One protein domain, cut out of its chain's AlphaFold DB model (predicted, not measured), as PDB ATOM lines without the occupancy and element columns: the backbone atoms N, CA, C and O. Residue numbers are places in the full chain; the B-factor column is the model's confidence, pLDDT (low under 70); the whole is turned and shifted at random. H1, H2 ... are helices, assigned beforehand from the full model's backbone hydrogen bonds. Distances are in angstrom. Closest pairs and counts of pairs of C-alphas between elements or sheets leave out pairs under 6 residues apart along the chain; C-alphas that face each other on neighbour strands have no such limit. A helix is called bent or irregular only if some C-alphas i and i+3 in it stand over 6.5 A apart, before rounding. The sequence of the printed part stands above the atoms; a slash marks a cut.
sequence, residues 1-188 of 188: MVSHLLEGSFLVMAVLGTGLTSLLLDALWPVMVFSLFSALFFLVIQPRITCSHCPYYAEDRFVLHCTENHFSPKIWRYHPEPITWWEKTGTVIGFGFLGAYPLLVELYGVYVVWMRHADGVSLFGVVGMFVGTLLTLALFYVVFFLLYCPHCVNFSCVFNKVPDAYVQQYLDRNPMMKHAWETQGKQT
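This is residues 1 to 188 of the 188 residues of an uncharacterized protein of Thermoplasmata archaeon M9B2D (UniProt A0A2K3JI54). Look for a rod of long helices: H5, the longest, packs with H1 and the arm H4b, and H2 folds back from H1 to pack on H1 and the arm H4a. One end is the link from H4b to H5, where residues 115 to 121 stick out; at the other end sit the short helices H3, H6 and H7 and much of the two long stretches without named elements. The printed part has 188 residues with seven named helices, H1 to H7 in chain order, and no named strand: an all-helix domain. It is only just loose, close to compact, with a radius of gyration of the C-alphas of 19.6 A, and spans 65 by 32 by 27 A.

Begin at H5, residues 120 to 151, which touches H1, residues 2 to 24, with its residues 126 to 140 alone; the closest C-alphas, of Phe 10 and Thr 136, are 4.9 A apart, and the two run opposite ways at a shallow tilt of 31 degrees. H4, residues 85 to 115, was assigned as one helix by its hydrogen bonds but is bent, C-alphas 99 and 102 being 6.5 A apart; its arms are H4a, residues 85 to 99, and H4b, residues 102 to 115. H4b and H5 form a helical hairpin at 16 degrees, closest at the C-alphas of Val 110 and Val 126, 5.6 A. H1, H4b and H5 are a bundle, helices side by side; H1 touches H4b with residues 14 to 24 alone, closest at the C-alphas of Thr 21 and Gly 109, 4.9 A. H2, residues 29 to 49, makes a hairpin with H1, closest at the C-alphas of Thr 18 and Val 31, 5.0 A. H2 touches H4a, closest at the C-alphas of Ile 49 and Glu 87, 5.1 A. H6, residues 164 to 173, and H7, residues 175 to 185, only just touch, only at the corner, with 3 pairs of C-alphas within 8 A, closest at Leu 171 and Lys 178, 5.0 A. H3, residues 55 to 58, touches no helix and is too short for an O i to N i+4 pair; every such pair is within hydrogen-bond range in H4a, H4b and H7, against 17 of 19 in H1, 15 of 17 in H2, 25 of 28 in H5 and 5 of 6 in H6.

Find C-alpha 2 at (-55.167, 32.696, -27.794); H1 runs 33.1 A from there. H2 covers 26.6 A with a kink of 43 degrees near residue 41, H4a 21.4 A and H4b 19.8 A. From C-alpha 120 at (-23.606, 23.157, -39.367), H5 runs 45.8 A, with a kink of 29 degrees near residue 145. H3 measures 5.4 A, H6 14.3 A, and H7 15.1 A to C-alpha 185 at (-52.535, 36.692, 10.929).

The C-alphas of His 117 and Pro 175 are the two farthest apart, 65.3 A. The printed part has no cut; the links H3 to H4, 26 residues, and H5 to H6, 12 residues, are long. Look for pLDDT under 70 at residues 1 to 7 and 185 to 188.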
ATOM      1  N   MET A   1     -58.873  32.247 -25.561       43.47
ATOM      2  CA  MET A   1     -58.465  31.135 -26.452       43.47
ATOM      3  C   MET A   1     -57.020  31.276 -26.934       43.47
ATOM      4  O   MET A   1     -56.291  30.304 -26.833       43.47
ATOM      5  N   VAL A   2     -56.574  32.460 -27.383       51.94
ATOM      6  CA  VAL A   2     -55.167  32.696 -27.794       51.94
ATOM      7  C   VAL A   2     -54.165  32.554 -26.634       51.94
ATOM      8  O   VAL A   2     -53.068  32.046 -26.833       51.94
ATOM      9  N   SER A   3     -54.548  32.937 -25.413       58.03
ATOM     10  CA  SER A   3     -53.649  32.933 -24.252       58.03
ATOM     11  C   SER A   3     -53.213  31.530 -23.799       58.03
ATOM     12  O   SER A   3     -52.021  31.303 -23.628       58.03
ATOM     13  N   HIS A   4     -54.130  30.557 -23.756       64.06
ATOM     14  CA  HIS A   4     -53.793  29.162 -23.425       64.06
ATOM     15  C   HIS A   4     -52.861  28.498 -24.450       64.06
ATOM     16  O   HIS A   4     -52.047  27.647 -24.096       64.06
ATOM     17  N   LEU A   5     -52.956  28.895 -25.725       61.25
ATOM     18  CA  LEU A   5     -52.067  28.394 -26.776       61.25
ATOM     19  C   LEU A   5     -50.647  28.964 -26.622       61.25
ATOM     20  O   LEU A   5     -49.666  28.264 -26.863       61.25
ATOM     21  N   LEU A   6     -50.537  30.223 -26.178       64.62
ATOM     22  CA  LEU A   6     -49.260  30.858 -25.851       64.62
ATOM     23  C   LEU A   6     -48.626  30.275 -24.579       64.62
ATOM     24  O   LEU A   6     -47.417  30.072 -24.554       64.62
ATOM     25  N   GLU A   7     -49.409  29.963 -23.547       68.19
ATOM     26  CA  GLU A   7     -48.902  29.336 -22.314       68.19
ATOM     27  C   GLU A   7     -48.302  27.955 -22.576       68.19
ATOM     28  O   GLU A   7     -47.194  27.654 -22.131       68.19
ATOM     29  N   GLY A   8     -49.005  27.134 -23.362       83.94
ATOM     30  CA  GLY A   8     -48.521  25.812 -23.750       83.94
ATOM     31  C   GLY A   8     -47.279  25.857 -24.642       83.94
ATOM     32  O   GLY A   8     -46.530  24.883 -24.680       83.94
ATOM     33  N   SER A   9     -47.024  26.979 -25.330       90.94
ATOM     34  CA  SER A   9     -45.901  27.088 -26.269       90.94
ATOM     35  C   SER A   9     -44.545  26.892 -25.590       90.94
ATOM     36  O   SER A   9     -43.701  26.183 -26.135       90.94
ATOM     37  N   PHE A  10     -44.360  27.418 -24.374       95.00
ATOM     38  CA  PHE A  10     -43.133  27.209 -23.607       95.00
ATOM     39  C   PHE A  10     -42.934  25.732 -23.248       95.00
ATOM     40  O   PHE A  10     -41.862  25.184 -23.493       95.00
ATOM     41  N   LEU A  11     -43.963  25.066 -22.710       94.94
ATOM     42  CA  LEU A  11     -43.863  23.654 -22.324       94.94
ATOM     43  C   LEU A  11     -43.586  22.757 -23.533       94.94
ATOM     44  O   LEU A  11     -42.778  21.838 -23.437       94.94
ATOM     45  N   VAL A  12     -44.213  23.047 -24.676       95.94
ATOM     46  CA  VAL A  12     -43.949  22.335 -25.931       95.94
ATOM     47  C   VAL A  12     -42.497  22.531 -26.363       95.94
ATOM     48  O   VAL A  12     -41.814  21.544 -26.622       95.94
ATOM     49  N   MET A  13     -42.003  23.773 -26.393       97.00
ATOM     50  CA  MET A  13     -40.616  24.055 -26.774       97.00
ATOM     51  C   MET A  13     -39.613  23.391 -25.833       97.00
ATOM     52  O   MET A  13     -38.701  22.727 -26.308       97.00
ATOM     53  N   ALA A  14     -39.838  23.464 -24.523       97.69
ATOM     54  CA  ALA A  14     -38.980  22.840 -23.524       97.69
ATOM     55  C   ALA A  14     -38.965  21.303 -23.629       97.69
ATOM     56  O   ALA A  14     -37.906  20.688 -23.513       97.69
ATOM     57  N   VAL A  15     -40.106  20.649 -23.897       98.12
ATOM     58  CA  VAL A  15     -40.144  19.193 -24.146       98.12
ATOM     59  C   VAL A  15     -39.405  18.838 -25.436       98.12
ATOM     60  O   VAL A  15     -38.625  17.888 -25.450       98.12
ATOM     61  N   LEU A  16     -39.613  19.593 -26.516       98.00
ATOM     62  CA  LEU A  16     -38.932  19.346 -27.789       98.00
ATOM     63  C   LEU A  16     -37.420  19.592 -27.687       98.00
ATOM     64  O   LEU A  16     -36.641  18.800 -28.208       98.00
ATOM     65  N   GLY A  17     -36.999  20.655 -27.002       97.75
ATOM     66  CA  GLY A  17     -35.597  21.021 -26.824       97.75
ATOM     67  C   GLY A  17     -34.856  20.039 -25.921       97.75
ATOM     68  O   GLY A  17     -33.833  19.479 -26.320       97.75
ATOM     69  N   THR A  18     -35.411  19.726 -24.745       98.12
ATOM     70  CA  THR A  18     -34.857  18.670 -23.876       98.12
ATOM     71  C   THR A  18     -34.893  17.296 -24.544       98.12
ATOM     72  O   THR A  18     -33.961  16.514 -24.360       98.12
ATOM     73  N   GLY A  19     -35.911  17.004 -25.358       97.75
ATOM     74  CA  GLY A  19     -36.014  15.789 -26.166       97.75
ATOM     75  C   GLY A  19     -34.922  15.693 -27.229       97.75
ATOM     76  O   GLY A  19     -34.256  14.664 -27.325       97.75
ATOM     77  N   LEU A  20     -34.664  16.774 -27.968       96.50
ATOM     78  CA  LEU A  20     -33.572  16.840 -28.937       96.50
ATOM     79  C   LEU A  20     -32.216  16.613 -28.258       96.50
ATOM     80  O   LEU A  20     -31.442  15.772 -28.711       96.50
ATOM     81  N   THR A  21     -31.945  17.289 -27.137       95.19
ATOM     82  CA  THR A  21     -30.724  17.039 -26.355       95.19
ATOM     83  C   THR A  21     -30.648  15.592 -25.870       95.19
ATOM     84  O   THR A  21     -29.593  14.972 -25.959       95.19
ATOM     85  N   SER A  22     -31.761  15.028 -25.397       96.56
ATOM     86  CA  SER A  22     -31.823  13.637 -24.930       96.56
ATOM     87  C   SER A  22     -31.434  12.649 -26.036       96.56
ATOM     88  O   SER A  22     -30.662  11.726 -25.787       96.56
ATOM     89  N   LEU A  23     -31.902  12.875 -27.271       95.25
ATOM     90  CA  LEU A  23     -31.531  12.069 -28.439       95.25
ATOM     91  C   LEU A  23     -30.041  12.200 -28.782       95.25
ATOM     92  O   LEU A  23     -29.384  11.204 -29.065       95.25
ATOM     93  N   LEU A  24     -29.485  13.413 -28.726       92.31
ATOM     94  CA  LEU A  24     -28.071  13.670 -29.035       92.31
ATOM     95  C   LEU A  24     -27.102  13.065 -28.008       92.31
ATOM     96  O   LEU A  24     -25.957  12.732 -28.337       92.31
ATOM     97  N   LEU A  25     -27.550  12.952 -26.758       91.88
ATOM     98  CA  LEU A  25     -26.791  12.369 -25.655       91.88
ATOM     99  C   LEU A  25     -27.014  10.861 -25.493       91.88
ATOM    100  O   LEU A  25     -26.345  10.268 -24.652       91.88
ATOM    101  N   ASP A  26     -27.934  10.267 -26.260       95.06
ATOM    102  CA  ASP A  26     -28.428   8.898 -26.055       95.06
ATOM    103  C   ASP A  26     -28.871   8.652 -24.597       95.06
ATOM    104  O   ASP A  26     -28.555   7.655 -23.950       95.06
ATOM    105  N   ALA A  27     -29.569   9.640 -24.029       95.94
ATOM    106  CA  ALA A  27     -29.960   9.657 -22.629       95.94
ATOM    107  C   ALA A  27     -31.367  10.236 -22.490       95.94
ATOM    108  O   ALA A  27     -31.555  11.438 -22.614       95.94
ATOM    109  N   LEU A  28     -32.360   9.395 -22.187       97.31
ATOM    110  CA  LEU A  28     -33.773   9.800 -22.078       97.31
ATOM    111  C   LEU A  28     -34.124  10.546 -20.784       97.31
ATOM    112  O   LEU A  28     -35.187  11.156 -20.680       97.31
ATOM    113  N   TRP A  29     -33.262  10.475 -19.770       97.69
ATOM    114  CA  TRP A  29     -33.572  11.032 -18.457       97.69
ATOM    115  C   TRP A  29     -33.830  12.553 -18.457       97.69
ATOM    116  O   TRP A  29     -34.706  12.952 -17.690       97.69
ATOM    117  N   PRO A  30     -33.183  13.414 -19.280       97.75
ATOM    118  CA  PRO A  30     -33.411  14.854 -19.214       97.75
ATOM    119  C   PRO A  30     -34.845  15.249 -19.576       97.75
ATOM    120  O   PRO A  30     -35.515  15.944 -18.813       97.75
ATOM    121  N   VAL A  31     -35.356  14.750 -20.707       98.31
ATOM    122  CA  VAL A  31     -36.747  15.009 -21.107       98.31
ATOM    123  C   VAL A  31     -37.736  14.364 -20.134       98.31
ATOM    124  O   VAL A  31     -38.714  14.997 -19.750       98.31
ATOM    125  N   MET A  32     -37.452  13.152 -19.638       98.31
ATOM    126  CA  MET A  32     -38.319  12.472 -18.667       98.31
ATOM    127  C   MET A  32     -38.436  13.234 -17.345       98.31
ATOM    128  O   MET A  32     -39.540  13.372 -16.817       98.31
ATOM    129  N   VAL A  33     -37.323  13.752 -16.815       98.38
ATOM    130  CA  VAL A  33     -37.315  14.561 -15.588       98.38
ATOM    131  C   VAL A  33     -38.141  15.828 -15.788       98.38
ATOM    132  O   VAL A  33     -38.994  16.126 -14.950       98.38
ATOM    133  N   PHE A  34     -37.950  16.536 -16.904       98.31
ATOM    134  CA  PHE A  34     -38.724  17.740 -17.194       98.31
ATOM    135  C   PHE A  34     -40.221  17.450 -17.346       98.31
ATOM    136  O   PHE A  34     -41.043  18.118 -16.716       98.31
ATOM    137  N   SER A  35     -40.592  16.445 -18.145       97.88
ATOM    138  CA  SER A  35     -41.993  16.095 -18.398       97.88
ATOM    139  C   SER A  35     -42.704  15.614 -17.135       97.88
ATOM    140  O   SER A  35     -43.810  16.074 -16.849       97.88
ATOM    141  N   LEU A  36     -42.069  14.736 -16.350       98.12
ATOM    142  CA  LEU A  36     -42.649  14.233 -15.105       98.12
ATOM    143  C   LEU A  36     -42.804  15.354 -14.078       98.12
ATOM    144  O   LEU A  36     -43.873  15.489 -13.485       98.12
ATOM    145  N   PHE A  37     -41.769  16.179 -13.891       98.06
ATOM    146  CA  PHE A  37     -41.854  17.311 -12.976       98.06
ATOM    147  C   PHE A  37     -42.942  18.291 -13.409       98.06
ATOM    148  O   PHE A  37     -43.746  18.691 -12.577       98.06
ATOM    149  N   SER A  38     -43.015  18.642 -14.696       96.06
ATOM    150  CA  SER A  38     -44.027  19.570 -15.210       96.06
ATOM    151  C   SER A  38     -45.441  19.042 -14.968       96.06
ATOM    152  O   SER A  38     -46.281  19.759 -14.429       96.06
ATOM    153  N   ALA A  39     -45.693  17.767 -15.279       94.94
ATOM    154  CA  ALA A  39     -46.985  17.138 -15.023       94.94
ATOM    155  C   ALA A  39     -47.335  17.137 -13.527       94.94
ATOM    156  O   ALA A  39     -48.422  17.571 -13.146       94.94
ATOM    157  N   LEU A  40     -46.407  16.715 -12.661       96.19
ATOM    158  CA  LEU A  40     -46.613  16.731 -11.210       96.19
ATOM    159  C   LEU A  40     -46.822  18.151 -10.680       96.19
ATOM    160  O   LEU A  40     -47.668  18.366  -9.812       96.19
ATOM    161  N   PHE A  41     -46.085  19.128 -11.203       95.31
ATOM    162  CA  PHE A  41     -46.183  20.505 -10.761       95.31
ATOM    163  C   PHE A  41     -47.562  21.085 -11.068       95.31
ATOM    164  O   PHE A  41     -48.253  21.487 -10.140       95.31
ATOM    165  N   PHE A  42     -48.012  21.053 -12.324       92.56
ATOM    166  CA  PHE A  42     -49.289  21.667 -12.714       92.56
ATOM    167  C   PHE A  42     -50.530  20.885 -12.248       92.56
ATOM    168  O   PHE A  42     -51.583  21.487 -12.007       92.56
ATOM    169  N   LEU A  43     -50.431  19.557 -12.096       92.81
ATOM    170  CA  LEU A  43     -51.577  18.703 -11.746       92.81
ATOM    171  C   LEU A  43     -51.688  18.382 -10.253       92.81
ATOM    172  O   LEU A  43     -52.775  18.049  -9.790       92.81
ATOM    173  N   VAL A  44     -50.588  18.446  -9.495       94.56
ATOM    174  CA  VAL A  44     -50.556  17.977  -8.099       94.56
ATOM    175  C   VAL A  44     -49.991  19.032  -7.154       94.56
ATOM    176  O   VAL A  44     -50.670  19.415  -6.203       94.56
ATOM    177  N   ILE A  45     -48.784  19.538  -7.413       95.69
ATOM    178  CA  ILE A  45     -48.063  20.409  -6.472       95.69
ATOM    179  C   ILE A  45     -48.635  21.828  -6.470       95.69
ATOM    180  O   ILE A  45     -49.080  22.298  -5.427       95.69
ATOM    181  N   GLN A  46     -48.666  22.511  -7.616       93.62
ATOM    182  CA  GLN A  46     -49.211  23.865  -7.754       93.62
ATOM    183  C   GLN A  46     -50.664  23.943  -7.253       93.62
ATOM    184  O   GLN A  46     -50.966  24.845  -6.468       93.62
ATOM    185  N   PRO A  47     -51.555  22.978  -7.565       93.75
ATOM    186  CA  PRO A  47     -52.909  22.989  -7.024       93.75
ATOM    187  C   PRO A  47     -52.971  22.923  -5.504       93.75
ATOM    188  O   PRO A  47     -53.890  23.492  -4.922       93.75
ATOM    189  N   ARG A  48     -51.998  22.258  -4.867       94.94
ATOM    190  CA  ARG A  48     -51.889  22.195  -3.407       94.94
ATOM    191  C   ARG A  48     -51.370  23.487  -2.799       94.94
ATOM    192  O   ARG A  48     -51.817  23.840  -1.721       94.94
ATOM    193  N   ILE A  49     -50.357  24.108  -3.395       94.69
ATOM    194  CA  ILE A  49     -49.618  25.197  -2.734       94.69
ATOM    195  C   ILE A  49     -50.128  26.586  -3.117       94.69
ATOM    196  O   ILE A  49     -49.872  27.546  -2.399       94.69
ATOM    197  N   THR A  50     -50.833  26.718  -4.244       92.75
ATOM    198  CA  THR A  50     -51.426  27.991  -4.667       92.75
ATOM    199  C   THR A  50     -52.915  27.863  -4.947       92.75
ATOM    200  O   THR A  50     -53.694  28.622  -4.373       92.75
ATOM    201  N   CYS A  51     -53.350  26.937  -5.809       92.12
ATOM    202  CA  CYS A  51     -54.737  26.966  -6.286       92.12
ATOM    203  C   CYS A  51     -55.756  26.661  -5.183       92.12
ATOM    204  O   CYS A  51     -56.815  27.277  -5.193       92.12
ATOM    205  N   SER A  52     -55.445  25.797  -4.213       94.19
ATOM    206  CA  SER A  52     -56.320  25.512  -3.065       94.19
ATOM    207  C   SER A  52     -56.617  26.730  -2.193       94.19
ATOM    208  O   SER A  52     -57.573  26.681  -1.430       94.19
ATOM    209  N   HIS A  53     -55.852  27.817  -2.323       93.38
ATOM    210  CA  HIS A  53     -56.079  29.076  -1.608       93.38
ATOM    211  C   HIS A  53     -56.972  30.063  -2.370       93.38
ATOM    212  O   HIS A  53     -57.358  31.114  -1.862       93.38
ATOM    213  N   CYS A  54     -57.336  29.725  -3.608       91.50
ATOM    214  CA  CYS A  54     -58.127  30.569  -4.490       91.50
ATOM    215  C   CYS A  54     -59.636  30.317  -4.317       91.50
ATOM    216  O   CYS A  54     -60.047  29.157  -4.319       91.50
ATOM    217  N   PRO A  55     -60.496  31.353  -4.280       91.62
ATOM    218  CA  PRO A  55     -61.954  31.191  -4.236       91.62
ATOM    219  C   PRO A  55     -62.551  30.299  -5.339       91.62
ATOM    220  O   PRO A  55     -63.515  29.586  -5.077       91.62
ATOM    221  N   TYR A  56     -61.956  30.242  -6.538       91.31
ATOM    222  CA  TYR A  56     -62.377  29.305  -7.599       91.31
ATOM    223  C   TYR A  56     -62.252  27.826  -7.181       91.31
ATOM    224  O   TYR A  56     -62.941  26.939  -7.688       91.31
ATOM    225  N   TYR A  57     -61.389  27.535  -6.209       92.69
ATOM    226  CA  TYR A  57     -61.220  26.202  -5.649       92.69
ATOM    227  C   TYR A  57     -62.331  25.826  -4.653       92.69
ATOM    228  O   TYR A  57     -62.474  24.652  -4.325       92.69
ATOM    229  N   ALA A  58     -63.184  26.765  -4.239       92.12
ATOM    230  CA  ALA A  58     -64.359  26.474  -3.414       92.12
ATOM    231  C   ALA A  58     -65.551  25.917  -4.219       92.12
ATOM    232  O   ALA A  58     -66.472  25.359  -3.633       92.12
ATOM    233  N   GLU A  59     -65.555  26.056  -5.550       91.31
ATOM    234  CA  GLU A  59     -66.672  25.609  -6.395       91.31
ATOM    235  C   GLU A  59     -66.884  24.084  -6.358       91.31
ATOM    236  O   GLU A  59     -65.924  23.319  -6.316       91.31
ATOM    237  N   ASP A  60     -68.124  23.605  -6.460       89.44
ATOM    238  CA  ASP A  60     -68.409  22.162  -6.487       89.44
ATOM    239  C   ASP A  60     -68.175  21.562  -7.887       89.44
ATOM    240  O   ASP A  60     -69.093  21.323  -8.672       89.44
ATOM    241  N   ARG A  61     -66.896  21.430  -8.257       89.62
ATOM    242  CA  ARG A  61     -66.424  20.884  -9.539       89.62
ATOM    243  C   ARG A  61     -65.130  20.106  -9.337       89.62
ATOM    244  O   ARG A  61     -64.306  20.473  -8.502       89.62
ATOM    245  N   PHE A  62     -64.922  19.077 -10.157       89.75
ATOM    246  CA  PHE A  62     -63.690  18.278 -10.144       89.75
ATOM    247  C   PHE A  62     -62.497  18.994 -10.795       89.75
ATOM    248  O   PHE A  62     -61.352  18.725 -10.449       89.75
ATOM    249  N   VAL A  63     -62.754  19.907 -11.733       90.62
ATOM    250  CA  VAL A  63     -61.722  20.659 -12.459       90.62
ATOM    251  C   VAL A  63     -61.835  22.135 -12.102       90.62
ATOM    252  O   VAL A  63     -62.940  22.658 -11.937       90.62
ATOM    253  N   LEU A  64     -60.691  22.795 -11.942       88.19
ATOM    254  CA  LEU A  64     -60.626  24.196 -11.560       88.19
ATOM    255  C   LEU A  64     -61.107  25.110 -12.691       88.19
ATOM    256  O   LEU A  64     -60.497  25.175 -13.748       88.19
ATOM    257  N   HIS A  65     -62.135  25.912 -12.435       86.88
ATOM    258  CA  HIS A  65     -62.554  26.968 -13.349       86.88
ATOM    259  C   HIS A  65     -61.758  28.256 -13.059       86.88
ATOM    260  O   HIS A  65     -62.223  29.148 -12.360       86.88
ATOM    261  N   CYS A  66     -60.516  28.334 -13.546       85.75
ATOM    262  CA  CYS A  66     -59.640  29.507 -13.405       85.75
ATOM    263  C   CYS A  66     -59.194  30.020 -14.782       85.75
ATOM    264  O   CYS A  66     -59.195  29.271 -15.756       85.75
ATOM    265  N   THR A  67     -58.808  31.294 -14.858       78.81
ATOM    266  CA  THR A  67     -58.265  31.918 -16.073       78.81
ATOM    267  C   THR A  67     -56.884  31.395 -16.454       78.81
ATOM    268  O   THR A  67     -56.564  31.389 -17.634       78.81
ATOM    269  N   GLU A  68     -56.082  30.961 -15.481       78.25
ATOM    270  CA  GLU A  68     -54.735  30.425 -15.710       78.25
ATOM    271  C   GLU A  68     -54.765  28.890 -15.763       78.25
ATOM    272  O   GLU A  68     -54.434  28.286 -16.776       78.25
ATOM    273  N   ASN A  69     -55.227  28.237 -14.692       82.69
ATOM    274  CA  ASN A  69     -55.090  26.786 -14.540       82.69
ATOM    275  C   ASN A  69     -56.416  26.024 -14.742       82.69
ATOM    276  O   ASN A  69     -56.842  25.252 -13.883       82.69
ATOM    277  N   HIS A  70     -57.093  26.279 -15.868       81.56
ATOM    278  CA  HIS A  70     -58.465  25.812 -16.147       81.56
ATOM    279  C   HIS A  70     -58.645  24.282 -16.198       81.56
ATOM    280  O   HIS A  70     -59.762  23.782 -16.135       81.56
ATOM    281  N   PHE A  71     -57.565  23.514 -16.354       81.75
ATOM    282  CA  PHE A  71     -57.627  22.054 -16.506       81.75
ATOM    283  C   PHE A  71     -57.081  21.289 -15.306       81.75
ATOM    284  O   PHE A  71     -57.008  20.060 -15.334       81.75
ATOM    285  N   SER A  72     -56.707  21.992 -14.239       87.81
ATOM    286  CA  SER A  72     -56.107  21.328 -13.095       87.81
ATOM    287  C   SER A  72     -57.147  20.618 -12.230       87.81
ATOM    288  O   SER A  72     -58.184  21.212 -11.897       87.81
ATOM    289  N   PRO A  73     -56.901  19.350 -11.853       90.38
ATOM    290  CA  PRO A  73     -57.816  18.596 -11.019       90.38
ATOM    291  C   PRO A  73     -57.819  19.131  -9.583       90.38
ATOM    292  O   PRO A  73     -56.786  19.428  -8.975       90.38
ATOM    293  N   LYS A  74     -59.010  19.196  -8.998       92.25
ATOM    294  CA  LYS A  74     -59.226  19.631  -7.621       92.25
ATOM    295  C   LYS A  74     -59.132  18.459  -6.650       92.25
ATOM    296  O   LYS A  74     -60.120  18.029  -6.065       92.25
ATOM    297  N   ILE A  75     -57.926  17.915  -6.515       94.25
ATOM    298  CA  ILE A  75     -57.653  16.749  -5.660       94.25
ATOM    299  C   ILE A  75     -57.416  17.096  -4.179       94.25
ATOM    300  O   ILE A  75     -57.398  16.203  -3.334       94.25
ATOM    301  N   TRP A  76     -57.220  18.375  -3.853       94.69
ATOM    302  CA  TRP A  76     -56.935  18.854  -2.500       94.69
ATOM    303  C   TRP A  76     -58.174  19.461  -1.847       94.69
ATOM    304  O   TRP A  76     -59.215  19.639  -2.476       94.69
ATOM    305  N   ARG A  77     -58.070  19.776  -0.555       93.50
ATOM    306  CA  ARG A  77     -59.108  20.531   0.152       93.50
ATOM    307  C   ARG A  77     -58.925  22.023  -0.090       93.50
ATOM    308  O   ARG A  77     -57.822  22.481  -0.375       93.50
ATOM    309  N   TYR A  78     -60.019  22.767   0.011       94.44
ATOM    310  CA  TYR A  78     -59.987  24.221  -0.052       94.44
ATOM    311  C   TYR A  78     -59.395  24.808   1.241       94.44
ATOM    312  O   TYR A  78     -59.775  24.385   2.333       94.44
ATOM    313  N   HIS A  79     -58.480  25.766   1.090       93.56
ATOM    314  CA  HIS A  79     -57.662  26.381   2.136       93.56
ATOM    315  C   HIS A  79     -57.681  27.915   1.981       93.56
ATOM    316  O   HIS A  79     -56.728  28.482   1.458       93.56
ATOM    317  N   PRO A  80     -58.769  28.617   2.353       93.44
ATOM    318  CA  PRO A  80     -58.936  30.057   2.100       93.44
ATOM    319  C   PRO A  80     -57.899  30.963   2.785       93.44
ATOM    320  O   PRO A  80     -57.813  32.151   2.465       93.44
ATOM    321  N   GLU A  81     -57.152  30.434   3.750       94.31
ATOM    322  CA  GLU A  81     -56.072  31.126   4.439       94.31
ATOM    323  C   GLU A  81     -54.948  31.587   3.484       94.31
ATOM    324  O   GLU A  81     -54.742  30.999   2.419       94.31
ATOM    325  N   PRO A  82     -54.197  32.647   3.826       93.81
ATOM    326  CA  PRO A  82     -52.989  33.025   3.104       93.81
ATOM    327  C   PRO A  82     -51.975  31.879   2.961       93.81
ATOM    328  O   PRO A  82     -51.741  31.105   3.894       93.81
ATOM    329  N   ILE A  83     -51.304  31.815   1.806       94.31
ATOM    330  CA  ILE A  83     -50.238  30.830   1.596       94.31
ATOM    331  C   ILE A  83     -49.095  31.025   2.597       94.31
ATOM    332  O   ILE A  83     -48.615  32.138   2.853       94.31
ATOM    333  N   THR A  84     -48.630  29.906   3.133       94.44
ATOM    334  CA  THR A  84     -47.528  29.840   4.088       94.44
ATOM    335  C   THR A  84     -46.187  30.163   3.425       94.44
ATOM    336  O   THR A  84     -46.030  30.142   2.201       94.44
ATOM    337  N   TRP A  85     -45.162  30.432   4.239       93.19
ATOM    338  CA  TRP A  85     -43.801  30.665   3.745       93.19
ATOM    339  C   TRP A  85     -43.246  29.488   2.920       93.19
ATOM    340  O   TRP A  85     -42.595  29.694   1.891       93.19
ATOM    341  N   TRP A  86     -43.533  28.252   3.334       94.62
ATOM    342  CA  TRP A  86     -43.097  27.051   2.619       94.62
ATOM    343  C   TRP A  86     -43.783  26.911   1.260       94.62
ATOM    344  O   TRP A  86     -43.125  26.575   0.278       94.62
ATOM    345  N   GLU A  87     -45.070  27.242   1.173       96.00
ATOM    346  CA  GLU A  87     -45.824  27.242  -0.086       96.00
ATOM    347  C   GLU A  87     -45.337  28.339  -1.042       96.00
ATOM    348  O   GLU A  87     -45.146  28.079  -2.232       96.00
ATOM    349  N   LYS A  88     -45.029  29.538  -0.525       95.56
ATOM    350  CA  LYS A  88     -44.376  30.610  -1.299       95.56
ATOM    351  C   LYS A  88     -43.041  30.140  -1.872       95.56
ATOM    352  O   LYS A  88     -42.802  30.272  -3.070       95.56
ATOM    353  N   THR A  89     -42.202  29.551  -1.025       96.00
ATOM    354  CA  THR A  89     -40.878  29.048  -1.416       96.00
ATOM    355  C   THR A  89     -40.996  27.942  -2.464       96.00
ATOM    356  O   THR A  89     -40.343  28.009  -3.503       96.00
ATOM    357  N   GLY A  90     -41.882  26.964  -2.247       97.06
ATOM    358  CA  GLY A  90     -42.150  25.888  -3.202       97.06
ATOM    359  C   GLY A  90     -42.667  26.400  -4.546       97.06
ATOM    360  O   GLY A  90     -42.270  25.886  -5.589       97.06
ATOM    361  N   THR A  91     -43.481  27.458  -4.537       95.69
ATOM    362  CA  THR A  91     -43.968  28.107  -5.761       95.69
ATOM    363  C   THR A  91     -42.808  28.713  -6.551       95.69
ATOM    364  O   THR A  91     -42.658  28.419  -7.736       95.69
ATOM    365  N   VAL A  92     -41.946  29.505  -5.904       96.88
ATOM    366  CA  VAL A  92     -40.785  30.126  -6.567       96.88
ATOM    367  C   VAL A  92     -39.817  29.068  -7.095       96.88
ATOM    368  O   VAL A  92     -39.390  29.158  -8.244       96.88
ATOM    369  N   ILE A  93     -39.501  28.045  -6.295       97.75
ATOM    370  CA  ILE A  93     -38.614  26.950  -6.709       97.75
ATOM    371  C   ILE A  93     -39.212  26.187  -7.892       97.75
ATOM    372  O   ILE A  93     -38.492  25.882  -8.837       97.75
ATOM    373  N   GLY A  94     -40.515  25.900  -7.871       97.12
ATOM    374  CA  GLY A  94     -41.176  25.156  -8.938       97.12
ATOM    375  C   GLY A  94     -41.166  25.888 -10.276       97.12
ATOM    376  O   GLY A  94     -40.726  25.324 -11.276       97.12
ATOM    377  N   PHE A  95     -41.558  27.164 -10.295       95.81
ATOM    378  CA  PHE A  95     -41.471  27.992 -11.506       95.81
ATOM    379  C   PHE A  95     -40.019  28.239 -11.943       95.81
ATOM    380  O   PHE A  95     -39.719  28.233 -13.139       95.81
ATOM    381  N   GLY A  96     -39.101  28.387 -10.983       97.38
ATOM    382  CA  GLY A  96     -37.668  28.476 -11.247       97.38
ATOM    383  C   GLY A  96     -37.130  27.223 -11.936       97.38
ATOM    384  O   GLY A  96     -36.445  27.336 -12.948       97.38
ATOM    385  N   PHE A  97     -37.492  26.034 -11.448       98.12
ATOM    386  CA  PHE A  97     -37.134  24.764 -12.075       98.12
ATOM    387  C   PHE A  97     -37.727  24.651 -13.480       98.12
ATOM    388  O   PHE A  97     -36.990  24.339 -14.412       98.12
ATOM    389  N   LEU A  98     -39.024  24.952 -13.642       96.81
ATOM    390  CA  LEU A  98     -39.699  24.895 -14.941       96.81
ATOM    391  C   LEU A  98     -38.959  25.713 -15.997       96.81
ATOM    392  O   LEU A  98     -38.777  25.217 -17.097       96.81
ATOM    393  N   GLY A  99     -38.502  26.925 -15.668       96.56
ATOM    394  CA  GLY A  99     -37.757  27.767 -16.608       96.56
ATOM    395  C   GLY A  99     -36.282  27.388 -16.762       96.56
ATOM    396  O   GLY A  99     -35.777  27.300 -17.878       96.56
ATOM    397  N   ALA A 100     -35.567  27.173 -15.656       98.06
ATOM    398  CA  ALA A 100     -34.114  27.004 -15.680       98.06
ATOM    399  C   ALA A 100     -33.683  25.628 -16.200       98.06
ATOM    400  O   ALA A 100     -32.705  25.534 -16.938       98.06
ATOM    401  N   TYR A 101     -34.402  24.565 -15.831       98.50
ATOM    402  CA  TYR A 101     -34.032  23.199 -16.189       98.50
ATOM    403  C   TYR A 101     -33.911  22.974 -17.710       98.50
ATOM    404  O   TYR A 101     -32.831  22.562 -18.144       98.50
ATOM    405  N   PRO A 102     -34.939  23.259 -18.540       98.25
ATOM    406  CA  PRO A 102     -34.837  23.030 -19.979       98.25
ATOM    407  C   PRO A 102     -33.747  23.890 -20.620       98.25
ATOM    408  O   PRO A 102     -32.978  23.378 -21.428       98.25
ATOM    409  N   LEU A 103     -33.577  25.144 -20.184       98.38
ATOM    410  CA  LEU A 103     -32.510  26.011 -20.687       98.38
ATOM    411  C   LEU A 103     -31.112  25.455 -20.395       98.38
ATOM    412  O   LEU A 103     -30.254  25.492 -21.270       98.38
ATOM    413  N   LEU A 104     -30.870  24.929 -19.191       98.50
ATOM    414  CA  LEU A 104     -29.578  24.338 -18.835       98.50
ATOM    415  C   LEU A 104     -29.298  23.061 -19.639       98.50
ATOM    416  O   LEU A 104     -28.177  22.867 -20.107       98.50
ATOM    417  N   VAL A 105     -30.310  22.210 -19.828       98.38
ATOM    418  CA  VAL A 105     -30.194  20.987 -20.636       98.38
ATOM    419  C   VAL A 105     -29.943  21.325 -22.106       98.38
ATOM    420  O   VAL A 105     -29.038  20.768 -22.720       98.38
ATOM    421  N   GLU A 106     -30.704  22.250 -22.684       98.31
ATOM    422  CA  GLU A 106     -30.546  22.674 -24.078       98.31
ATOM    423  C   GLU A 106     -29.199  23.361 -24.312       98.31
ATOM    424  O   GLU A 106     -28.513  23.044 -25.283       98.31
ATOM    425  N   LEU A 107     -28.754  24.210 -23.382       98.19
ATOM    426  CA  LEU A 107     -27.428  24.823 -23.435       98.19
ATOM    427  C   LEU A 107     -26.310  23.771 -23.384       98.19
ATOM    428  O   LEU A 107     -25.325  23.875 -24.117       98.19
ATOM    429  N   TYR A 108     -26.467  22.732 -22.560       97.75
ATOM    430  CA  TYR A 108     -25.537  21.605 -22.544       97.75
ATOM    431  C   TYR A 108     -25.552  20.829 -23.872       97.75
ATOM    432  O   TYR A 108     -24.492  20.459 -24.375       97.75
ATOM    433  N   GLY A 109     -26.724  20.647 -24.488       96.50
ATOM    434  CA  GLY A 109     -26.855  20.076 -25.831       96.50
ATOM    435  C   GLY A 109     -26.088  20.879 -26.886       96.50
ATOM    436  O   GLY A 109     -25.294  20.307 -27.634       96.50
ATOM    437  N   VAL A 110     -26.242  22.208 -26.889       97.12
ATOM    438  CA  VAL A 110     -25.472  23.124 -27.753       97.12
ATOM    439  C   VAL A 110     -23.969  22.945 -27.534       97.12
ATOM    440  O   VAL A 110     -23.219  22.784 -28.498       97.12
ATOM    441  N   TYR A 111     -23.528  22.920 -26.273       97.00
ATOM    442  CA  TYR A 111     -22.122  22.728 -25.921       97.00
ATOM    443  C   TYR A 111     -21.560  21.399 -26.451       97.00
ATOM    444  O   TYR A 111     -20.488  21.380 -27.055       97.00
ATOM    445  N   VAL A 112     -22.284  20.290 -26.277       95.06
ATOM    446  CA  VAL A 112     -21.832  18.967 -26.733       95.06
ATOM    447  C   VAL A 112     -21.735  18.899 -28.256       95.06
ATOM    448  O   VAL A 112     -20.740  18.395 -28.778       95.06
ATOM    449  N   VAL A 113     -22.729  19.421 -28.977       94.56
ATOM    450  CA  VAL A 113     -22.727  19.446 -30.451       94.56
ATOM    451  C   VAL A 113     -21.572  20.294 -30.984       94.56
ATOM    452  O   VAL A 113     -20.866  19.865 -31.898       94.56
ATOM    453  N   TRP A 114     -21.327  21.452 -30.367       94.69
ATOM    454  CA  TRP A 114     -20.197  22.318 -30.695       94.69
ATOM    455  C   TRP A 114     -18.847  21.607 -30.501       94.69
ATOM    456  O   TRP A 114     -18.006  21.593 -31.403       94.69
ATOM    457  N   MET A 115     -18.652  20.965 -29.343       95.38
ATOM    458  CA  MET A 115     -17.407  20.265 -29.000       95.38
ATOM    459  C   MET A 115     -17.136  19.040 -29.875       95.38
ATOM    460  O   MET A 115     -15.980  18.701 -30.109       95.38
ATOM    461  N   ARG A 116     -18.184  18.374 -30.372       93.31
ATOM    462  CA  ARG A 116     -18.059  17.224 -31.280       93.31
ATOM    463  C   ARG A 116     -17.786  17.619 -32.737       93.31
ATOM    464  O   ARG A 116     -17.690  16.728 -33.573       93.31
ATOM    465  N   HIS A 117     -17.667  18.917 -33.040       81.88
ATOM    466  CA  HIS A 117     -17.501  19.442 -34.402       81.88
ATOM    467  C   HIS A 117     -18.555  18.892 -35.376       81.88
ATOM    468  O   HIS A 117     -18.241  18.501 -36.500       81.88
ATOM    469  N   ALA A 118     -19.807  18.831 -34.913       78.75
ATOM    470  CA  ALA A 118     -20.928  18.391 -35.730       78.75
ATOM    471  C   ALA A 118     -21.132  19.304 -36.949       78.75
ATOM    472  O   ALA A 118     -20.643  20.437 -37.003       78.75
ATOM    473  N   ASP A 119     -21.887  18.812 -37.927       89.94
ATOM    474  CA  ASP A 119     -22.236  19.589 -39.107       89.94
ATOM    475  C   ASP A 119     -23.034  20.857 -38.738       89.94
ATOM    476  O   ASP A 119     -23.708  20.942 -37.704       89.94
ATOM    477  N   GLY A 120     -22.966  21.865 -39.611       90.56
ATOM    478  CA  GLY A 120     -23.606  23.157 -39.367       90.56
ATOM    479  C   GLY A 120     -25.129  23.081 -39.215       90.56
ATOM    480  O   GLY A 120     -25.701  23.931 -38.533       90.56
ATOM    481  N   VAL A 121     -25.789  22.069 -39.793       91.31
ATOM    482  CA  VAL A 121     -27.246  21.893 -39.681       91.31
ATOM    483  C   VAL A 121     -27.604  21.428 -38.274       91.31
ATOM    484  O   VAL A 121     -28.493  22.010 -37.654       91.31
ATOM    485  N   SER A 122     -26.874  20.449 -37.736       90.75
ATOM    486  CA  SER A 122     -27.048  19.979 -36.357       90.75
ATOM    487  C   SER A 122     -26.847  21.103 -35.341       90.75
ATOM    488  O   SER A 122     -27.677  21.287 -34.448       90.75
ATOM    489  N   LEU A 123     -25.782  21.903 -35.502       93.88
ATOM    490  CA  LEU A 123     -25.515  23.048 -34.628       93.88
ATOM    491  C   LEU A 123     -26.619  24.112 -34.725       93.88
ATOM    492  O   LEU A 123     -27.090  24.607 -33.700       93.88
ATOM    493  N   PHE A 124     -27.063  24.442 -35.941       95.19
ATOM    494  CA  PHE A 124     -28.158  25.387 -36.147       95.19
ATOM    495  C   PHE A 124     -29.464  24.897 -35.507       95.19
ATOM    496  O   PHE A 124     -30.170  25.687 -34.886       95.19
ATOM    497  N   GLY A 125     -29.755  23.595 -35.594       94.44
ATOM    498  CA  GLY A 125     -30.929  22.983 -34.978       94.44
ATOM    499  C   GLY A 125     -30.959  23.149 -33.458       94.44
ATOM    500  O   GLY A 125     -31.940  23.659 -32.919       94.44
ATOM    501  N   VAL A 126     -29.879  22.782 -32.758       96.12
ATOM    502  CA  VAL A 126     -29.830  22.895 -31.286       96.12
ATOM    503  C   VAL A 126     -29.825  24.343 -30.802       96.12
ATOM    504  O   VAL A 126     -30.497  24.659 -29.821       96.12
ATOM    505  N   VAL A 127     -29.134  25.244 -31.508       97.56
ATOM    506  CA  VAL A 127     -29.145  26.680 -31.184       97.56
ATOM    507  C   VAL A 127     -30.531  27.274 -31.430       97.56
ATOM    508  O   VAL A 127     -31.030  28.028 -30.597       97.56
ATOM    509  N   GLY A 128     -31.176  26.913 -32.542       97.56
ATOM    510  CA  GLY A 128     -32.530  27.351 -32.869       97.56
ATOM    511  C   GLY A 128     -33.550  26.916 -31.819       97.56
ATOM    512  O   GLY A 128     -34.366  27.735 -31.396       97.56
ATOM    513  N   MET A 129     -33.462  25.669 -31.342       97.31
ATOM    514  CA  MET A 129     -34.303  25.173 -30.249       97.31
ATOM    515  C   MET A 129     -34.073  25.953 -28.956       97.31
ATOM    516  O   MET A 129     -35.034  26.494 -28.417       97.31
ATOM    517  N   PHE A 130     -32.815  26.117 -28.535       98.31
ATOM    518  CA  PHE A 130     -32.471  26.880 -27.332       98.31
ATOM    519  C   PHE A 130     -33.017  28.314 -27.371       98.31
ATOM    520  O   PHE A 130     -33.647  28.782 -26.419       98.31
ATOM    521  N   VAL A 131     -32.823  29.015 -28.494       98.31
ATOM    522  CA  VAL A 131     -33.346  30.374 -28.683       98.31
ATOM    523  C   VAL A 131     -34.875  30.375 -28.671       98.31
ATOM    524  O   VAL A 131     -35.479  31.235 -28.032       98.31
ATOM    525  N   GLY A 132     -35.517  29.411 -29.329       97.75
ATOM    526  CA  GLY A 132     -36.972  29.281 -29.330       97.75
ATOM    527  C   GLY A 132     -37.555  29.038 -27.930       97.75
ATOM    528  O   GLY A 132     -38.522  29.701 -27.544       97.75
ATOM    529  N   THR A 133     -36.942  28.158 -27.136       97.81
ATOM    530  CA  THR A 133     -37.312  27.918 -25.732       97.81
ATOM    531  C   THR A 133     -37.129  29.180 -24.892       97.81
ATOM    532  O   THR A 133     -38.021  29.549 -24.131       97.81
ATOM    533  N   LEU A 134     -36.023  29.908 -25.069       98.00
ATOM    534  CA  LEU A 134     -35.774  31.162 -24.356       98.00
ATOM    535  C   LEU A 134     -36.828  32.234 -24.680       98.00
ATOM    536  O   LEU A 134     -37.349  32.886 -23.773       98.00
ATOM    537  N   LEU A 135     -37.164  32.407 -25.961       97.31
ATOM    538  CA  LEU A 135     -38.156  33.389 -26.405       97.31
ATOM    539  C   LEU A 135     -39.562  33.044 -25.903       97.31
ATOM    540  O   LEU A 135     -40.276  33.926 -25.424       97.31
ATOM    541  N   THR A 136     -39.954  31.772 -25.971       96.50
ATOM    542  CA  THR A 136     -41.258  31.321 -25.462       96.50
ATOM    543  C   THR A 136     -41.339  31.383 -23.938       96.50
ATOM    544  O   THR A 136     -42.383  31.767 -23.418       96.50
ATOM    545  N   LEU A 137     -40.246  31.123 -23.208       96.06
ATOM    546  CA  LEU A 137     -40.183  31.331 -21.757       96.06
ATOM    547  C   LEU A 137     -40.329  32.812 -21.384       96.06
ATOM    548  O   LEU A 137     -41.075  33.157 -20.466       96.06
ATOM    549  N   ALA A 138     -39.630  33.700 -22.094       96.06
ATOM    550  CA  ALA A 138     -39.754  35.138 -21.878       96.06
ATOM    551  C   ALA A 138     -41.198  35.599 -22.127       96.06
ATOM    552  O   ALA A 138     -41.779  36.307 -21.304       96.06
ATOM    553  N   LEU A 139     -41.801  35.137 -23.223       94.50
ATOM    554  CA  LEU A 139     -43.189  35.424 -23.566       94.50
ATOM    555  C   LEU A 139     -44.172  34.885 -22.515       94.50
ATOM    556  O   LEU A 139     -45.087  35.610 -22.126       94.50
ATOM    557  N   PHE A 140     -43.951  33.664 -22.016       93.00
ATOM    558  CA  PHE A 140     -44.720  33.082 -20.918       93.00
ATOM    559  C   PHE A 140     -44.713  34.006 -19.697       93.00
ATOM    560  O   PHE A 140     -45.779  34.390 -19.223       93.00
ATOM    561  N   TYR A 141     -43.538  34.443 -19.229       92.94
ATOM    562  CA  TYR A 141     -43.453  35.324 -18.061       92.94
ATOM    563  C   TYR A 141     -44.042  36.716 -18.306       92.94
ATOM    564  O   TYR A 141     -44.662  37.279 -17.403       92.94
ATOM    565  N   VAL A 142     -43.897  37.271 -19.512       93.56
ATOM    566  CA  VAL A 142     -44.528  38.548 -19.881       93.56
ATOM    567  C   VAL A 142     -46.048  38.438 -19.777       93.56
ATOM    568  O   VAL A 142     -46.677  39.249 -19.099       93.56
ATOM    569  N   VAL A 143     -46.639  37.412 -20.391       91.12
ATOM    570  CA  VAL A 143     -48.084  37.155 -20.323       91.12
ATOM    571  C   VAL A 143     -48.519  36.899 -18.877       91.12
ATOM    572  O   VAL A 143     -49.459  37.532 -18.396       91.12
ATOM    573  N   PHE A 144     -47.794  36.049 -18.150       89.94
ATOM    574  CA  PHE A 144     -48.056  35.714 -16.753       89.94
ATOM    575  C   PHE A 144     -48.102  36.956 -15.851       89.94
ATOM    576  O   PHE A 144     -49.097  37.209 -15.169       89.94
ATOM    577  N   PHE A 145     -47.064  37.794 -15.893       92.38
ATOM    578  CA  PHE A 145     -46.948  38.939 -14.994       92.38
ATOM    579  C   PHE A 145     -47.755  40.170 -15.402       92.38
ATOM    580  O   PHE A 145     -48.032  40.994 -14.527       92.38
ATOM    581  N   LEU A 146     -48.083  40.336 -16.687       92.06
ATOM    582  CA  LEU A 146     -48.810  41.513 -17.172       92.06
ATOM    583  C   LEU A 146     -50.306  41.264 -17.351       92.06
ATOM    584  O   LEU A 146     -51.079  42.199 -17.172       92.06
ATOM    585  N   LEU A 147     -50.719  40.042 -17.694       89.94
ATOM    586  CA  LEU A 147     -52.115  39.745 -18.028       89.94
ATOM    587  C   LEU A 147     -52.825  38.913 -16.958       89.94
ATOM    588  O   LEU A 147     -54.038  39.040 -16.817       89.94
ATOM    589  N   TYR A 148     -52.105  38.097 -16.183       89.31
ATOM    590  CA  TYR A 148     -52.726  37.216 -15.187       89.31
ATOM    591  C   TYR A 148     -52.555  37.707 -13.755       89.31
ATOM    592  O   TYR A 148     -53.546  37.947 -13.063       89.31
ATOM    593  N   CYS A 149     -51.317  37.904 -13.302       91.94
ATOM    594  CA  CYS A 149     -51.033  38.307 -11.922       91.94
ATOM    595  C   CYS A 149     -51.775  39.573 -11.435       91.94
ATOM    596  O   CYS A 149     -52.152  39.594 -10.261       91.94
ATOM    597  N   PRO A 150     -52.031  40.602 -12.271       93.50
ATOM    598  CA  PRO A 150     -52.798  41.786 -11.861       93.50
ATOM    599  C   PRO A 150     -54.310  41.565 -11.707       93.50
ATOM    600  O   PRO A 150     -55.000  42.440 -11.191       93.50
ATOM    601  N   HIS A 151     -54.836  40.429 -12.167       91.25
ATOM    602  CA  HIS A 151     -56.267  40.094 -12.127       91.25
ATOM    603  C   HIS A 151     -56.554  38.811 -11.333       91.25
ATOM    604  O   HIS A 151     -57.694  38.349 -11.271       91.25
ATOM    605  N   CYS A 152     -55.527  38.215 -10.724       90.88
ATOM    606  CA  CYS A 152     -55.641  36.964  -9.992       90.88
ATOM    607  C   CYS A 152     -56.245  37.184  -8.598       90.88
ATOM    608  O   CYS A 152     -55.759  38.004  -7.822       90.88
ATOM    609  N   VAL A 153     -57.265  36.395  -8.249       92.62
ATOM    610  CA  VAL A 153     -57.943  36.450  -6.938       92.62
ATOM    611  C   VAL A 153     -57.251  35.617  -5.850       92.62
ATOM    612  O   VAL A 153     -57.692  35.600  -4.703       92.62
ATOM    613  N   ASN A 154     -56.146  34.936  -6.174       92.62
ATOM    614  CA  ASN A 154     -55.255  34.363  -5.168       92.62
ATOM    615  C   ASN A 154     -54.293  35.445  -4.653       92.62
ATOM    616  O   ASN A 154     -53.138  35.526  -5.080       92.62
ATOM    617  N   PHE A 155     -54.796  36.306  -3.771       93.69
ATOM    618  CA  PHE A 155     -54.083  37.497  -3.303       93.69
ATOM    619  C   PHE A 155     -52.852  37.200  -2.444       93.69
ATOM    620  O   PHE A 155     -51.980  38.051  -2.317       93.69
ATOM    621  N   SER A 156     -52.746  36.004  -1.863       92.06
ATOM    622  CA  SER A 156     -51.595  35.638  -1.034       92.06
ATOM    623  C   SER A 156     -50.401  35.123  -1.854       92.06
ATOM    624  O   SER A 156     -49.288  35.044  -1.325       92.06
ATOM    625  N   CYS A 157     -50.607  34.817  -3.145       92.31
ATOM    626  CA  CYS A 157     -49.573  34.351  -4.068       92.31
ATOM    627  C   CYS A 157     -48.395  35.330  -4.165       92.31
ATOM    628  O   CYS A 157     -48.580  36.528  -4.356       92.31
ATOM    629  N   VAL A 158     -47.169  34.797  -4.135       94.06
ATOM    630  CA  VAL A 158     -45.913  35.566  -4.249       94.06
ATOM    631  C   VAL A 158     -45.804  36.388  -5.541       94.06
ATOM    632  O   VAL A 158     -45.070  37.369  -5.590       94.06
ATOM    633  N   PHE A 159     -46.538  36.005  -6.586       93.25
ATOM    634  CA  PHE A 159     -46.546  36.700  -7.872       93.25
ATOM    635  C   PHE A 159     -47.727  37.654  -8.052       93.25
ATOM    636  O   PHE A 159     -47.783  38.326  -9.082       93.25
ATOM    637  N   ASN A 160     -48.672  37.704  -7.107       94.31
ATOM    638  CA  ASN A 160     -49.862  38.540  -7.224       94.31
ATOM    639  C   ASN A 160     -49.476  40.028  -7.301       94.31
ATOM    640  O   ASN A 160     -48.569  40.479  -6.604       94.31
ATOM    641  N   LYS A 161     -50.151  40.783  -8.176       94.12
ATOM    642  CA  LYS A 161     -49.909  42.224  -8.379       94.12
ATOM    643  C   LYS A 161     -51.165  43.078  -8.195       94.12
ATOM    644  O   LYS A 161     -51.182  44.235  -8.608       94.12
ATOM    645  N   VAL A 162     -52.225  42.511  -7.624       94.69
ATOM    646  CA  VAL A 162     -53.455  43.242  -7.318       94.69
ATOM    647  C   VAL A 162     -53.153  44.248  -6.201       94.69
ATOM    648  O   VAL A 162     -52.617  43.850  -5.169       94.69
ATOM    649  N   PRO A 163     -53.487  45.541  -6.363       95.31
ATOM    650  CA  PRO A 163     -53.261  46.530  -5.311       95.31
ATOM    651  C   PRO A 163     -54.064  46.229  -4.038       95.31
ATOM    652  O   PRO A 163     -55.248  45.896  -4.118       95.31
ATOM    653  N   ASP A 164     -53.458  46.458  -2.870       93.19
ATOM    654  CA  ASP A 164     -54.042  46.140  -1.556       93.19
ATOM    655  C   ASP A 164     -55.434  46.747  -1.333       93.19
ATOM    656  O   ASP A 164     -56.292  46.123  -0.715       93.19
ATOM    657  N   ALA A 165     -55.704  47.938  -1.882       95.06
ATOM    658  CA  ALA A 165     -57.020  48.571  -1.792       95.06
ATOM    659  C   ALA A 165     -58.139  47.694  -2.389       95.06
ATOM    660  O   ALA A 165     -59.221  47.584  -1.810       95.06
ATOM    661  N   TYR A 166     -57.873  47.028  -3.518       95.38
ATOM    662  CA  TYR A 166     -58.821  46.097  -4.135       95.38
ATOM    663  C   TYR A 166     -58.890  44.772  -3.377       95.38
ATOM    664  O   TYR A 166     -59.973  44.197  -3.269       95.38
ATOM    665  N   VAL A 167     -57.768  44.309  -2.816       94.62
ATOM    666  CA  VAL A 167     -57.734  43.114  -1.958       94.62
ATOM    667  C   VAL A 167     -58.641  43.313  -0.745       94.62
ATOM    668  O   VAL A 167     -59.517  42.489  -0.500       94.62
ATOM    669  N   GLN A 168     -58.506  44.433  -0.030       94.38
ATOM    670  CA  GLN A 168     -59.345  44.740   1.133       94.38
ATOM    671  C   GLN A 168     -60.823  44.853   0.752       94.38
ATOM    672  O   GLN A 168     -61.669  44.224   1.384       94.38
ATOM    673  N   GLN A 169     -61.136  45.551  -0.345       95.62
ATOM    674  CA  GLN A 169     -62.511  45.647  -0.837       95.62
ATOM    675  C   GLN A 169     -63.109  44.270  -1.180       95.62
ATOM    676  O   GLN A 169     -64.306  44.048  -0.982       95.62
ATOM    677  N   TYR A 170     -62.297  43.348  -1.703       94.69
ATOM    678  CA  TYR A 170     -62.721  41.978  -1.961       94.69
ATOM    679  C   TYR A 170     -62.968  41.212  -0.656       94.69
ATOM    680  O   TYR A 170     -64.018  40.587  -0.510       94.69
ATOM    681  N   LEU A 171     -62.036  41.277   0.301       94.38
ATOM    682  CA  LEU A 171     -62.154  40.603   1.598       94.38
ATOM    683  C   LEU A 171     -63.371  41.101   2.388       94.38
ATOM    684  O   LEU A 171     -64.109  40.295   2.947       94.38
ATOM    685  N   ASP A 172     -63.662  42.400   2.360       95.56
ATOM    686  CA  ASP A 172     -64.855  42.971   2.998       95.56
ATOM    687  C   ASP A 172     -66.168  42.405   2.441       95.56
ATOM    688  O   ASP A 172     -67.172  42.335   3.150       95.56
ATOM    689  N   ARG A 173     -66.163  41.962   1.178       95.62
ATOM    690  CA  ARG A 173     -67.306  41.314   0.520       95.62
ATOM    691  C   ARG A 173     -67.284  39.788   0.638       95.62
ATOM    692  O   ARG A 173     -68.284  39.150   0.315       95.62
ATOM    693  N   ASN A 174     -66.178  39.201   1.097       93.75
ATOM    694  CA  ASN A 174     -65.998  37.763   1.266       93.75
ATOM    695  C   ASN A 174     -65.663  37.434   2.735       93.75
ATOM    696  O   ASN A 174     -64.492  37.244   3.083       93.75
ATOM    697  N   PRO A 175     -66.682  37.340   3.613       93.19
ATOM    698  CA  PRO A 175     -66.472  37.186   5.051       93.19
ATOM    699  C   PRO A 175     -65.760  35.878   5.417       93.19
ATOM    700  O   PRO A 175     -65.010  35.848   6.388       93.19
ATOM    701  N   MET A 176     -65.948  34.812   4.635       91.69
ATOM    702  CA  MET A 176     -65.283  33.526   4.861       91.69
ATOM    703  C   MET A 176     -63.770  33.636   4.640       91.69
ATOM    704  O   MET A 176     -62.992  33.254   5.514       91.69
ATOM    705  N   MET A 177     -63.352  34.214   3.511       92.75
ATOM    706  CA  MET A 177     -61.934  34.431   3.220       92.75
ATOM    707  C   MET A 177     -61.318  35.427   4.207       92.75
ATOM    708  O   MET A 177     -60.256  35.159   4.763       92.75
ATOM    709  N   LYS A 178     -62.017  36.530   4.510       94.19
ATOM    710  CA  LYS A 178     -61.568  37.520   5.497       94.19
ATOM    711  C   LYS A 178     -61.322  36.899   6.871       94.19
ATOM    712  O   LYS A 178     -60.265  37.113   7.455       94.19
ATOM    713  N   HIS A 179     -62.249  36.075   7.355       93.88
ATOM    714  CA  HIS A 179     -62.098  35.402   8.642       93.88
ATOM    715  C   HIS A 179     -60.891  34.448   8.668       93.88
ATOM    716  O   HIS A 179     -60.152  34.421   9.656       93.88
ATOM    717  N   ALA A 180     -60.646  33.703   7.584       92.88
ATOM    718  CA  ALA A 180     -59.482  32.821   7.479       92.88
ATOM    719  C   ALA A 180     -58.159  33.608   7.527       92.88
ATOM    720  O   ALA A 180     -57.233  33.234   8.249       92.88
ATOM    721  N   TRP A 181     -58.101  34.738   6.819       93.06
ATOM    722  CA  TRP A 181     -56.943  35.634   6.786       93.06
ATOM    723  C   TRP A 181     -56.652  36.266   8.152       93.06
ATOM    724  O   TRP A 181     -55.513  36.241   8.618       93.06
ATOM    725  N   GLU A 182     -57.680  36.777   8.829       91.94
ATOM    726  CA  GLU A 182     -57.549  37.361  10.170       91.94
ATOM    727  C   GLU A 182     -57.134  36.327  11.223       91.94
ATOM    728  O   GLU A 182     -56.396  36.652  12.152       91.94
ATOM    729  N   THR A 183     -57.602  35.083  11.103       89.00
ATOM    730  CA  THR A 183     -57.270  34.019  12.060       89.00
ATOM    731  C   THR A 183     -55.809  33.600  11.943       89.00
ATOM    732  O   THR A 183     -55.136  33.459  12.961       89.00
ATOM    733  N   GLN A 184     -55.290  33.458  10.720       82.38
ATOM    734  CA  GLN A 184     -53.888  33.101  10.509       82.38
ATOM    735  C   GLN A 184     -52.942  34.257  10.866       82.38
ATOM    736  O   GLN A 184     -51.914  34.024  11.492       82.38
ATOM    737  N   GLY A 185     -53.316  35.505  10.555       64.44
ATOM    738  CA  GLY A 185     -52.535  36.692  10.929       64.44
ATOM    739  C   GLY A 185     -52.443  36.941  12.441       64.44
ATOM    740  O   GLY A 185     -51.557  37.660  12.885       64.44
ATOM    741  N   LYS A 186     -53.328  36.339  13.248       50.97
ATOM    742  CA  LYS A 186     -53.236  36.334  14.721       50.97
ATOM    743  C   LYS A 186     -52.320  35.233  15.273       50.97
ATOM    744  O   LYS A 186     -52.039  35.243  16.467       50.97
ATOM    745  N   GLN A 187     -51.918  34.265  14.446       44.25
ATOM    746  CA  GLN A 187     -51.094  33.112  14.837       44.25
ATOM    747  C   GLN A 187     -49.613  33.250  14.444       44.25
ATOM    748  O   GLN A 187     -48.812  32.393  14.818       44.25
ATOM    749  N   THR A 188     -49.257  34.302  13.704       41.19
ATOM    750  CA  THR A 188     -47.880  34.694  13.354       41.19
ATOM    751  C   THR A 188     -47.376  35.799  14.262       41.19
ATOM    752  O   THR A 188     -46.206  35.712  14.687       41.19
TER     753      THR A 188